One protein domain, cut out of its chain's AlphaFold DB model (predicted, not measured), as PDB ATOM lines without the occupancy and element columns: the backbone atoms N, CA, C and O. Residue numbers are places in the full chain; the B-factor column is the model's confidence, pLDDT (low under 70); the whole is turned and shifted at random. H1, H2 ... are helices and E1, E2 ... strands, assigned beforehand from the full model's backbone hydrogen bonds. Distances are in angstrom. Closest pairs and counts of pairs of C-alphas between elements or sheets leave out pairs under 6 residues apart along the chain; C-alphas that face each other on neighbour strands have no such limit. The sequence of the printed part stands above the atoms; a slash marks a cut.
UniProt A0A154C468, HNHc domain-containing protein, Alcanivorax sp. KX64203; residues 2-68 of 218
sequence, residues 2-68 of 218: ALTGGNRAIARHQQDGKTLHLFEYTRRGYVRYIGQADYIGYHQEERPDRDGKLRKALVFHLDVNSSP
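Overview. This is residues 2 to 68 of the 218 residues of the protein "HNHc domain-containing protein" of Alcanivorax sp. KX64203 (UniProt A0A154C468). Two hairpins share one long curved strand, E2, and make a loose, strongly twisted three-stranded sheet, with the short helix H1 packed over one face of it and no named helix on the other. E1 pairs with residues 30 to 37 of E2 and E3 with residues 36 to 48, and E1 with residues 30 to 35 of E2 makes an arm that turns away from the part of the sheet where E2 pairs with E3. The printed part has 67 residues, in the order H1, E1, E2, E3; the antiparallel sheet runs E1, E2, E3, and the class is mostly strand. The whole is loose, with a radius of gyration of the C-alphas of 13.7 A and spans of 36 by 32 by 18 A.

Arrangement. Look first at E2, residues 30 to 48, the inner strand, which bends by 128 degrees at residue 44. With E1, residues 20 to 27, it forms a hairpin: N 24 and O 32 are within hydrogen-bond range at 2.8 A. With E3, residues 54 to 65, it forms another: N 43 and O 59 are 3.0 A apart. These three strands are a meander, each the antiparallel neighbour of the one before. H1, residues 6 to 12, is on the sheet at a height of 8.0 A, only just over E3, with 3 of its 7 C-alphas falling on that strand; it runs slantwise at 42 degrees to E3 on the local plane. The closest C-alphas of H1 and E2 are those of Ala 11 and Tyr 39, 6.2 A apart. Every O i to N i+4 pair in H1 is within hydrogen-bond range.

Along the chain. Find C-alpha 30 at (20.245, 25.944, 32.671), where E2 begins; it ends 24.4 A away. E3 spans 32.4 A, ending at C-alpha 65, (14.699, 19.573, 52.611), and E1 spans 21.8 A. H1 begins at C-alpha 6, (30.821, 33.180, 50.515), and spans 9.7 A.

Size, cuts and confidence. The C-alphas farthest apart are those of Lys 53 and Ser 67, at 37.0 A. The printed part has no cut; the links E1 to E2 and E2 to E3 are tight, and H1 to E1 is short. The mean pLDDT of the printed part is 77.8, and residues 14 to 15, 35 and 65 to 68 are under 70.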
ATOM      1  N   ALA A   2      40.082  29.678  53.667       70.69
ATOM      2  CA  ALA A   2      39.489  30.099  54.941       70.69
ATOM      3  C   ALA A   2      37.959  30.260  54.821       70.69
ATOM      4  O   ALA A   2      37.434  30.465  53.721       70.69
ATOM      5  N   LEU A   3      37.247  30.185  55.951       78.44
ATOM      6  CA  LEU A   3      35.821  30.522  56.067       78.44
ATOM      7  C   LEU A   3      35.618  32.044  55.990       78.44
ATOM      8  O   LEU A   3      35.272  32.707  56.965       78.44
ATOM      9  N   THR A   4      35.864  32.617  54.820       84.06
ATOM     10  CA  THR A   4      35.679  34.043  54.543       84.06
ATOM     11  C   THR A   4      34.727  34.235  53.362       84.06
ATOM     12  O   THR A   4      34.516  33.319  52.563       84.06
ATOM     13  N   GLY A   5      34.091  35.407  53.274       88.81
ATOM     14  CA  GLY A   5      33.163  35.739  52.185       88.81
ATOM     15  C   GLY A   5      32.023  34.724  52.036       88.81
ATOM     16  O   GLY A   5      31.322  34.432  53.005       88.81
ATOM     17  N   GLY A   6      31.864  34.166  50.831       85.19
ATOM     18  CA  GLY A   6      30.821  33.180  50.515       85.19
ATOM     19  C   GLY A   6      30.889  31.904  51.362       85.19
ATOM     20  O   GLY A   6      29.856  31.415  51.804       85.19
ATOM     21  N   ASN A   7      32.091  31.427  51.700       88.69
ATOM     22  CA  ASN A   7      32.261  30.253  52.566       88.69
ATOM     23  C   ASN A   7      31.703  30.513  53.973       88.69
ATOM     24  O   ASN A   7      31.069  29.649  54.573       88.69
ATOM     25  N   ARG A   8      31.910  31.735  54.486       89.19
ATOM     26  CA  ARG A   8      31.321  32.174  55.755       89.19
ATOM     27  C   ARG A   8      29.810  32.320  55.637       89.19
ATOM     28  O   ARG A   8      29.112  31.934  56.560       89.19
ATOM     29  N   ALA A   9      29.327  32.868  54.523       87.62
ATOM     30  CA  ALA A   9      27.899  33.044  54.291       87.62
ATOM     31  C   ALA A   9      27.159  31.702  54.295       87.62
ATOM     32  O   ALA A   9      26.080  31.638  54.858       87.62
ATOM     33  N   ILE A  10      27.749  30.628  53.757       86.69
ATOM     34  CA  ILE A  10      27.184  29.272  53.852       86.69
ATOM     35  C   ILE A  10      27.194  28.790  55.308       86.69
ATOM     36  O   ILE A  10      26.147  28.451  55.857       86.69
ATOM     37  N   ALA A  11      28.357  28.835  55.963       83.31
ATOM     38  CA  ALA A  11      28.515  28.337  57.331       83.31
ATOM     39  C   ALA A  11      27.698  29.113  58.383       83.31
ATOM     40  O   ALA A  11      27.398  28.579  59.444       83.31
ATOM     41  N   ARG A  12      27.366  30.383  58.116       85.00
ATOM     42  CA  ARG A  12      26.649  31.275  59.042       85.00
ATOM     43  C   ARG A  12      25.302  31.755  58.520       85.00
ATOM     44  O   ARG A  12      24.722  32.638  59.140       85.00
ATOM     45  N   HIS A  13      24.780  31.189  57.429       79.25
ATOM     46  CA  HIS A  13      23.528  31.671  56.834       79.25
ATOM     47  C   HIS A  13      22.399  31.765  57.874       79.25
ATOM     48  O   HIS A  13      21.695  32.766  57.901       79.25
ATOM     49  N   GLN A  14      22.312  30.804  58.798       64.38
ATOM     50  CA  GLN A  14      21.319  30.796  59.878       64.38
ATOM     51  C   GLN A  14      21.529  31.917  60.908       64.38
ATOM     52  O   GLN A  14      20.554  32.546  61.314       64.38
ATOM     53  N   GLN A  15      22.775  32.214  61.303       68.50
ATOM     54  CA  GLN A  15      23.095  33.335  62.210       68.50
ATOM     55  C   GLN A  15      22.781  34.684  61.556       68.50
ATOM     56  O   GLN A  15      22.342  35.618  62.220       68.50
ATOM     57  N   ASP A  16      22.964  34.753  60.241       77.06
ATOM     58  CA  ASP A  16      22.698  35.939  59.439       77.06
ATOM     59  C   ASP A  16      21.212  36.059  59.032       77.06
ATOM     60  O   ASP A  16      20.857  36.983  58.298       77.06
ATOM     61  N   GLY A  17      20.341  35.133  59.463       70.38
ATOM     62  CA  GLY A  17      18.911  35.127  59.125       70.38
ATOM     63  C   GLY A  17      18.617  34.884  57.639       70.38
ATOM     64  O   GLY A  17      17.606  35.350  57.117       70.38
ATOM     65  N   LYS A  18      19.516  34.196  56.936       74.62
ATOM     66  CA  LYS A  18      19.438  33.898  55.501       74.62
ATOM     67  C   LYS A  18      19.107  32.430  55.273       74.62
ATOM     68  O   LYS A  18      19.472  31.574  56.067       74.62
ATOM     69  N   THR A  19      18.475  32.140  54.142       78.38
ATOM     70  CA  THR A  19      18.180  30.774  53.689       78.38
ATOM     71  C   THR A  19      19.124  30.384  52.557       78.38
ATOM     72  O   THR A  19      19.362  31.192  51.655       78.38
ATOM     73  N   LEU A  20      19.654  29.157  52.574       83.88
ATOM     74  CA  LEU A  20      20.393  28.630  51.427       83.88
ATOM     75  C   LEU A  20      19.425  28.011  50.428       83.88
ATOM     76  O   LEU A  20      18.544  27.231  50.779       83.88
ATOM     77  N   HIS A  21      19.629  28.356  49.163       82.62
ATOM     78  CA  HIS A  21      18.912  27.795  48.030       82.62
ATOM     79  C   HIS A  21      19.919  27.062  47.150       82.62
ATOM     80  O   HIS A  21      20.870  27.674  46.658       82.62
ATOM     81  N   LEU A  22      19.728  25.755  46.979       84.06
ATOM     82  CA  LEU A  22      20.645  24.910  46.228       84.06
ATOM     83  C   LEU A  22      20.191  24.776  44.774       84.06
ATOM     84  O   LEU A  22      19.031  24.466  44.490       84.06
ATOM     85  N   PHE A  23      21.134  24.981  43.857       82.56
ATOM     86  CA  PHE A  23      20.937  24.825  42.422       82.56
ATOM     87  C   PHE A  23      21.993  23.885  41.847       82.56
ATOM     88  O   PHE A  23      23.171  23.981  42.185       82.56
ATOM     89  N   GLU A  24      21.573  23.017  40.936       81.62
ATOM     90  CA  GLU A  24      22.440  22.115  40.187       81.62
ATOM     91  C   GLU A  24      22.543  22.584  38.731       81.62
ATOM     92  O   GLU A  24      21.533  22.869  38.080       81.62
ATOM     93  N   TYR A  25      23.757  22.650  38.187       75.44
ATOM     94  CA  TYR A  25      23.949  22.885  36.757       75.44
ATOM     95  C   TYR A  25      23.613  21.614  35.977       75.44
ATOM     96  O   TYR A  25      24.269  20.593  36.146       75.44
ATOM     97  N   THR A  26      22.617  21.682  35.092       75.38
ATOM     98  CA  THR A  26      22.197  20.517  34.290       75.38
ATOM     99  C   THR A  26      22.828  20.525  32.903       75.38
ATOM    100  O   THR A  26      23.384  19.534  32.445       75.38
ATOM    101  N   ARG A  27      22.764  21.666  32.220       76.75
ATOM    102  CA  ARG A  27      23.385  21.909  30.915       76.75
ATOM    103  C   ARG A  27      23.713  23.390  30.791       76.75
ATOM    104  O   ARG A  27      23.226  24.206  31.572       76.75
ATOM    105  N   ARG A  28      24.542  23.761  29.816       72.88
ATOM    106  CA  ARG A  28      25.020  25.144  29.652       72.88
ATOM    107  C   ARG A  28      23.848  26.138  29.624       72.88
ATOM    108  O   ARG A  28      22.986  26.047  28.758       72.88
ATOM    109  N   GLY A  29      23.827  27.067  30.582       71.88
ATOM    110  CA  GLY A  29      22.791  28.100  30.714       71.88
ATOM    111  C   GLY A  29      21.524  27.689  31.477       71.88
ATOM    112  O   GLY A  29      20.673  28.541  31.700       71.88
ATOM    113  N   TYR A  30      21.401  26.432  31.917       70.00
ATOM    114  CA  TYR A  30      20.245  25.944  32.671       70.00
ATOM    115  C   TYR A  30      20.667  25.415  34.042       70.00
ATOM    116  O   TYR A  30      21.589  24.604  34.165       70.00
ATOM    117  N   VAL A  31      19.934  25.839  35.068       75.75
ATOM    118  CA  VAL A  31      20.069  25.340  36.437       75.75
ATOM    119  C   VAL A  31      18.765  24.688  36.881       75.75
ATOM    120  O   VAL A  31      17.679  25.139  36.519       75.75
ATOM    121  N   ARG A  32      18.874  23.612  37.655       78.00
ATOM    122  CA  ARG A  32      17.762  22.967  38.349       78.00
ATOM    123  C   ARG A  32      17.764  23.454  39.788       78.00
ATOM    124  O   ARG A  32      18.788  23.372  40.458       78.00
ATOM    125  N   TYR A  33      16.629  23.952  40.262       78.44
ATOM    126  CA  TYR A  33      16.456  24.248  41.679       78.44
ATOM    127  C   TYR A  33      16.235  22.940  42.442       78.44
ATOM    128  O   TYR A  33      15.315  22.193  42.113       78.44
ATOM    129  N   ILE A  34      17.104  22.656  43.411       73.50
ATOM    130  CA  ILE A  34      17.071  21.416  44.195       73.50
ATOM    131  C   ILE A  34      16.235  21.606  45.462       73.50
ATOM    132  O   ILE A  34      15.449  20.734  45.811       73.50
ATOM    133  N   GLY A  35      16.351  22.759  46.125       66.31
ATOM    134  CA  GLY A  35      15.566  23.042  47.323       66.31
ATOM    135  C   GLY A  35      16.220  24.041  48.263       66.31
ATOM    136  O   GLY A  35      17.257  24.639  47.956       66.31
ATOM    137  N   GLN A  36      15.580  24.223  49.417       79.19
ATOM    138  CA  GLN A  36      16.181  24.921  50.550       79.19
ATOM    139  C   GLN A  36      17.124  23.960  51.268       79.19
ATOM    140  O   GLN A  36      16.802  22.781  51.418       79.19
ATOM    141  N   ALA A  37      18.276  24.472  51.680       78.56
ATOM    142  CA  ALA A  37      19.305  23.681  52.324       78.56
ATOM    143  C   ALA A  37      19.694  24.265  53.684       78.56
ATOM    144  O   ALA A  37      19.739  25.484  53.848       78.56
ATOM    145  N   ASP A  38      20.021  23.384  54.619       72.88
ATOM    146  CA  ASP A  38      20.574  23.714  55.923       72.88
ATOM    147  C   ASP A  38      22.038  23.268  55.988       72.88
ATOM    148  O   ASP A  38      22.441  22.253  55.428       72.88
ATOM    149  N   TYR A  39      22.871  24.057  56.656       79.19
ATOM    150  CA  TYR A  39      24.295  23.770  56.815       79.19
ATOM    151  C   TYR A  39      24.483  22.800  57.979       79.19
ATOM    152  O   TYR A  39      24.102  23.115  59.105       79.19
ATOM    153  N   ILE A  40      25.108  21.654  57.708       74.31
ATOM    154  CA  ILE A  40      25.456  20.651  58.723       74.31
ATOM    155  C   ILE A  40      26.907  20.847  59.177       74.31
ATOM    156  O   ILE A  40      27.220  20.801  60.364       74.31
ATOM    157  N   GLY A  41      27.822  21.060  58.228       70.56
ATOM    158  CA  GLY A  41      29.254  21.095  58.511       70.56
ATOM    159  C   GLY A  41      30.106  21.310  57.266       70.56
ATOM    160  O   GLY A  41      29.599  21.450  56.155       70.56
ATOM    161  N   TYR A  42      31.425  21.307  57.431       85.81
ATOM    162  CA  TYR A  42      32.356  21.207  56.308       85.81
ATOM    163  C   TYR A  42      33.584  20.390  56.693       85.81
ATOM    164  O   TYR A  42      33.923  20.256  57.869       85.81
ATOM    165  N   HIS A  43      34.289  19.898  55.683       82.38
ATOM    166  CA  HIS A  43      35.640  19.373  55.835       82.38
ATOM    167  C   HIS A  43      36.565  19.936  54.753       82.38
ATOM    168  O   HIS A  43      36.128  20.671  53.863       82.38
ATOM    169  N   GLN A  44      37.861  19.645  54.869       85.44
ATOM    170  CA  GLN A  44      38.861  20.029  53.877       85.44
ATOM    171  C   GLN A  44      39.348  18.806  53.111       85.44
ATOM    172  O   GLN A  44      39.666  17.789  53.718       85.44
ATOM    173  N   GLU A  45      39.445  18.944  51.794       85.50
ATOM    174  CA  GLU A  45      39.980  17.923  50.892       85.50
ATOM    175  C   GLU A  45      40.900  18.588  49.858       85.50
ATOM    176  O   GLU A  45      40.712  19.760  49.513       85.50
ATOM    177  N   GLU A  46      41.906  17.871  49.357       87.88
ATOM    178  CA  GLU A  46      42.705  18.339  48.224       87.88
ATOM    179  C   GLU A  46      41.978  18.044  46.914       87.88
ATOM    180  O   GLU A  46      41.720  16.897  46.562       87.88
ATOM    181  N   ARG A  47      41.623  19.102  46.185       81.50
ATOM    182  CA  ARG A  47      40.929  19.010  44.898       81.50
ATOM    183  C   ARG A  47      41.662  19.843  43.851       81.50
ATOM    184  O   ARG A  47      42.194  20.899  44.201       81.50
ATOM    185  N   PRO A  48      41.694  19.404  42.584       85.06
ATOM    186  CA  PRO A  48      42.224  20.220  41.502       85.06
ATOM    187  C   PRO A  48      41.363  21.476  41.311       85.06
ATOM    188  O   PRO A  48      40.138  21.441  41.439       85.06
ATOM    189  N   ASP A  49      42.008  22.601  41.034       83.12
ATOM    190  CA  ASP A  49      41.352  23.836  40.624       83.12
ATOM    191  C   ASP A  49      40.986  23.826  39.129       83.12
ATOM    192  O   ASP A  49      41.069  22.800  38.455       83.12
ATOM    193  N   ARG A  50      40.549  24.978  38.603       77.69
ATOM    194  CA  ARG A  50      40.190  25.122  37.181       77.69
ATOM    195  C   ARG A  50      41.365  24.871  36.229       77.69
ATOM    196  O   ARG A  50      41.117  24.508  35.086       77.69
ATOM    197  N   ASP A  51      42.595  25.032  36.708       84.75
ATOM    198  CA  ASP A  51      43.834  24.846  35.953       84.75
ATOM    199  C   ASP A  51      44.494  23.488  36.273       84.75
ATOM    200  O   ASP A  51      45.628  23.224  35.869       84.75
ATOM    201  N   GLY A  52      43.798  22.614  37.013       81.75
ATOM    202  CA  GLY A  52      44.260  21.275  37.383       81.75
ATOM    203  C   GLY A  52      45.234  21.229  38.564       81.75
ATOM    204  O   GLY A  52      45.710  20.149  38.912       81.75
ATOM    205  N   LYS A  53      45.535  22.359  39.216       85.75
ATOM    206  CA  LYS A  53      46.451  22.397  40.365       85.75
ATOM    207  C   LYS A  53      45.733  22.013  41.650       85.75
ATOM    208  O   LYS A  53      44.658  22.527  41.953       85.75
ATOM    209  N   LEU A  54      46.346  21.131  42.436       86.81
ATOM    210  CA  LEU A  54      45.792  20.712  43.720       86.81
ATOM    211  C   LEU A  54      45.729  21.888  44.700       86.81
ATOM    212  O   LEU A  54      46.707  22.604  44.920       86.81
ATOM    213  N   ARG A  55      44.558  22.070  45.312       86.50
ATOM    214  CA  ARG A  55      44.304  23.053  46.366       86.50
ATOM    215  C   ARG A  55      43.449  22.448  47.467       86.50
ATOM    216  O   ARG A  55      42.562  21.640  47.214       86.50
ATOM    217  N   LYS A  56      43.639  22.938  48.693       84.31
ATOM    218  CA  LYS A  56      42.737  22.643  49.817       84.31
ATOM    219  C   LYS A  56      41.379  23.304  49.589       84.31
ATOM    220  O   LYS A  56      41.261  24.525  49.756       84.31
ATOM    221  N   ALA A  57      40.386  22.508  49.216       85.19
ATOM    222  CA  ALA A  57      38.995  22.892  49.035       85.19
ATOM    223  C   ALA A  57      38.196  22.696  50.330       85.19
ATOM    224  O   ALA A  57      38.484  21.797  51.116       85.19
ATOM    225  N   LEU A  58      37.199  23.557  50.555       84.38
ATOM    226  CA  LEU A  58      36.196  23.370  51.603       84.38
ATOM    227  C   LEU A  58      35.002  22.654  50.982       84.38
ATOM    228  O   LEU A  58      34.397  23.182  50.047       84.38
ATOM    229  N   VAL A  59      34.678  21.475  51.499       84.25
ATOM    230  CA  VAL A  59      33.520  20.691  51.070       84.25
ATOM    231  C   VAL A  59      32.441  20.846  52.129       84.25
ATOM    232  O   VAL A  59      32.625  20.423  53.271       84.25
ATOM    233  N   PHE A  60      31.346  21.504  51.752       82.31
ATOM    234  CA  PHE A  60      30.204  21.765  52.623       82.31
ATOM    235  C   PHE A  60      29.226  20.596  52.594       82.31
ATOM    236  O   PHE A  60      28.855  20.116  51.526       82.31
ATOM    237  N   HIS A  61      28.781  20.199  53.779       76.56
ATOM    238  CA  HIS A  61      27.732  19.216  53.989       76.56
ATOM    239  C   HIS A  61      26.435  19.961  54.261       76.56
ATOM    240  O   HIS A  61      26.352  20.735  55.222       76.56
ATOM    241  N   LEU A  62      25.458  19.762  53.384       82.31
ATOM    242  CA  LEU A  62      24.170  20.434  53.438       82.31
ATOM    243  C   LEU A  62      23.060  19.390  53.563       82.31
ATOM    244  O   LEU A  62      23.064  18.415  52.812       82.31
ATOM    245  N   ASP A  63      22.119  19.615  54.475       72.56
ATOM    246  CA  ASP A  63      20.840  18.908  54.478       72.56
ATOM    247  C   ASP A  63      19.922  19.607  53.485       72.56
ATOM    248  O   ASP A  63      19.823  20.832  53.500       72.56
ATOM    249  N   VAL A  64      19.268  18.863  52.604       76.56
ATOM    250  CA  VAL A  64      18.370  19.450  51.613       76.56
ATOM    251  C   VAL A  64      16.972  18.933  51.887       76.56
ATOM    252  O   VAL A  64      16.658  17.775  51.608       76.56
ATOM    253  N   ASN A  65      16.120  19.825  52.398       59.38
ATOM    254  CA  ASN A  65      14.699  19.573  52.611       59.38
ATOM    255  C   ASN A  65      14.058  19.269  51.250       59.38
ATOM    256  O   ASN A  65      13.762  20.165  50.456       59.38
ATOM    257  N   SER A  66      13.930  17.983  50.934       43.56
ATOM    258  CA  SER A  66      13.639  17.537  49.576       43.56
ATOM    259  C   SER A  66      12.137  17.381  49.362       43.56
ATOM    260  O   SER A  66      11.518  16.435  49.854       43.56
ATOM    261  N   SER A  67      11.575  18.258  48.531       33.62
ATOM    262  CA  SER A  67      10.486  17.886  47.623       33.62
ATOM    263  C   SER A  67      11.090  17.215  46.380       33.62
ATOM    264  O   SER A  67      12.231  17.516  46.030       33.62
ATOM    265  N   PRO A  68      10.431  16.208  45.784       41.72
ATOM    266  CA  PRO A  68      11.105  15.079  45.157       41.72
ATOM    267  C   PRO A  68      11.703  15.456  43.799       41.72
ATOM    268  O   PRO A  68      11.051  16.088  42.970       41.72
TER     269      PRO A  68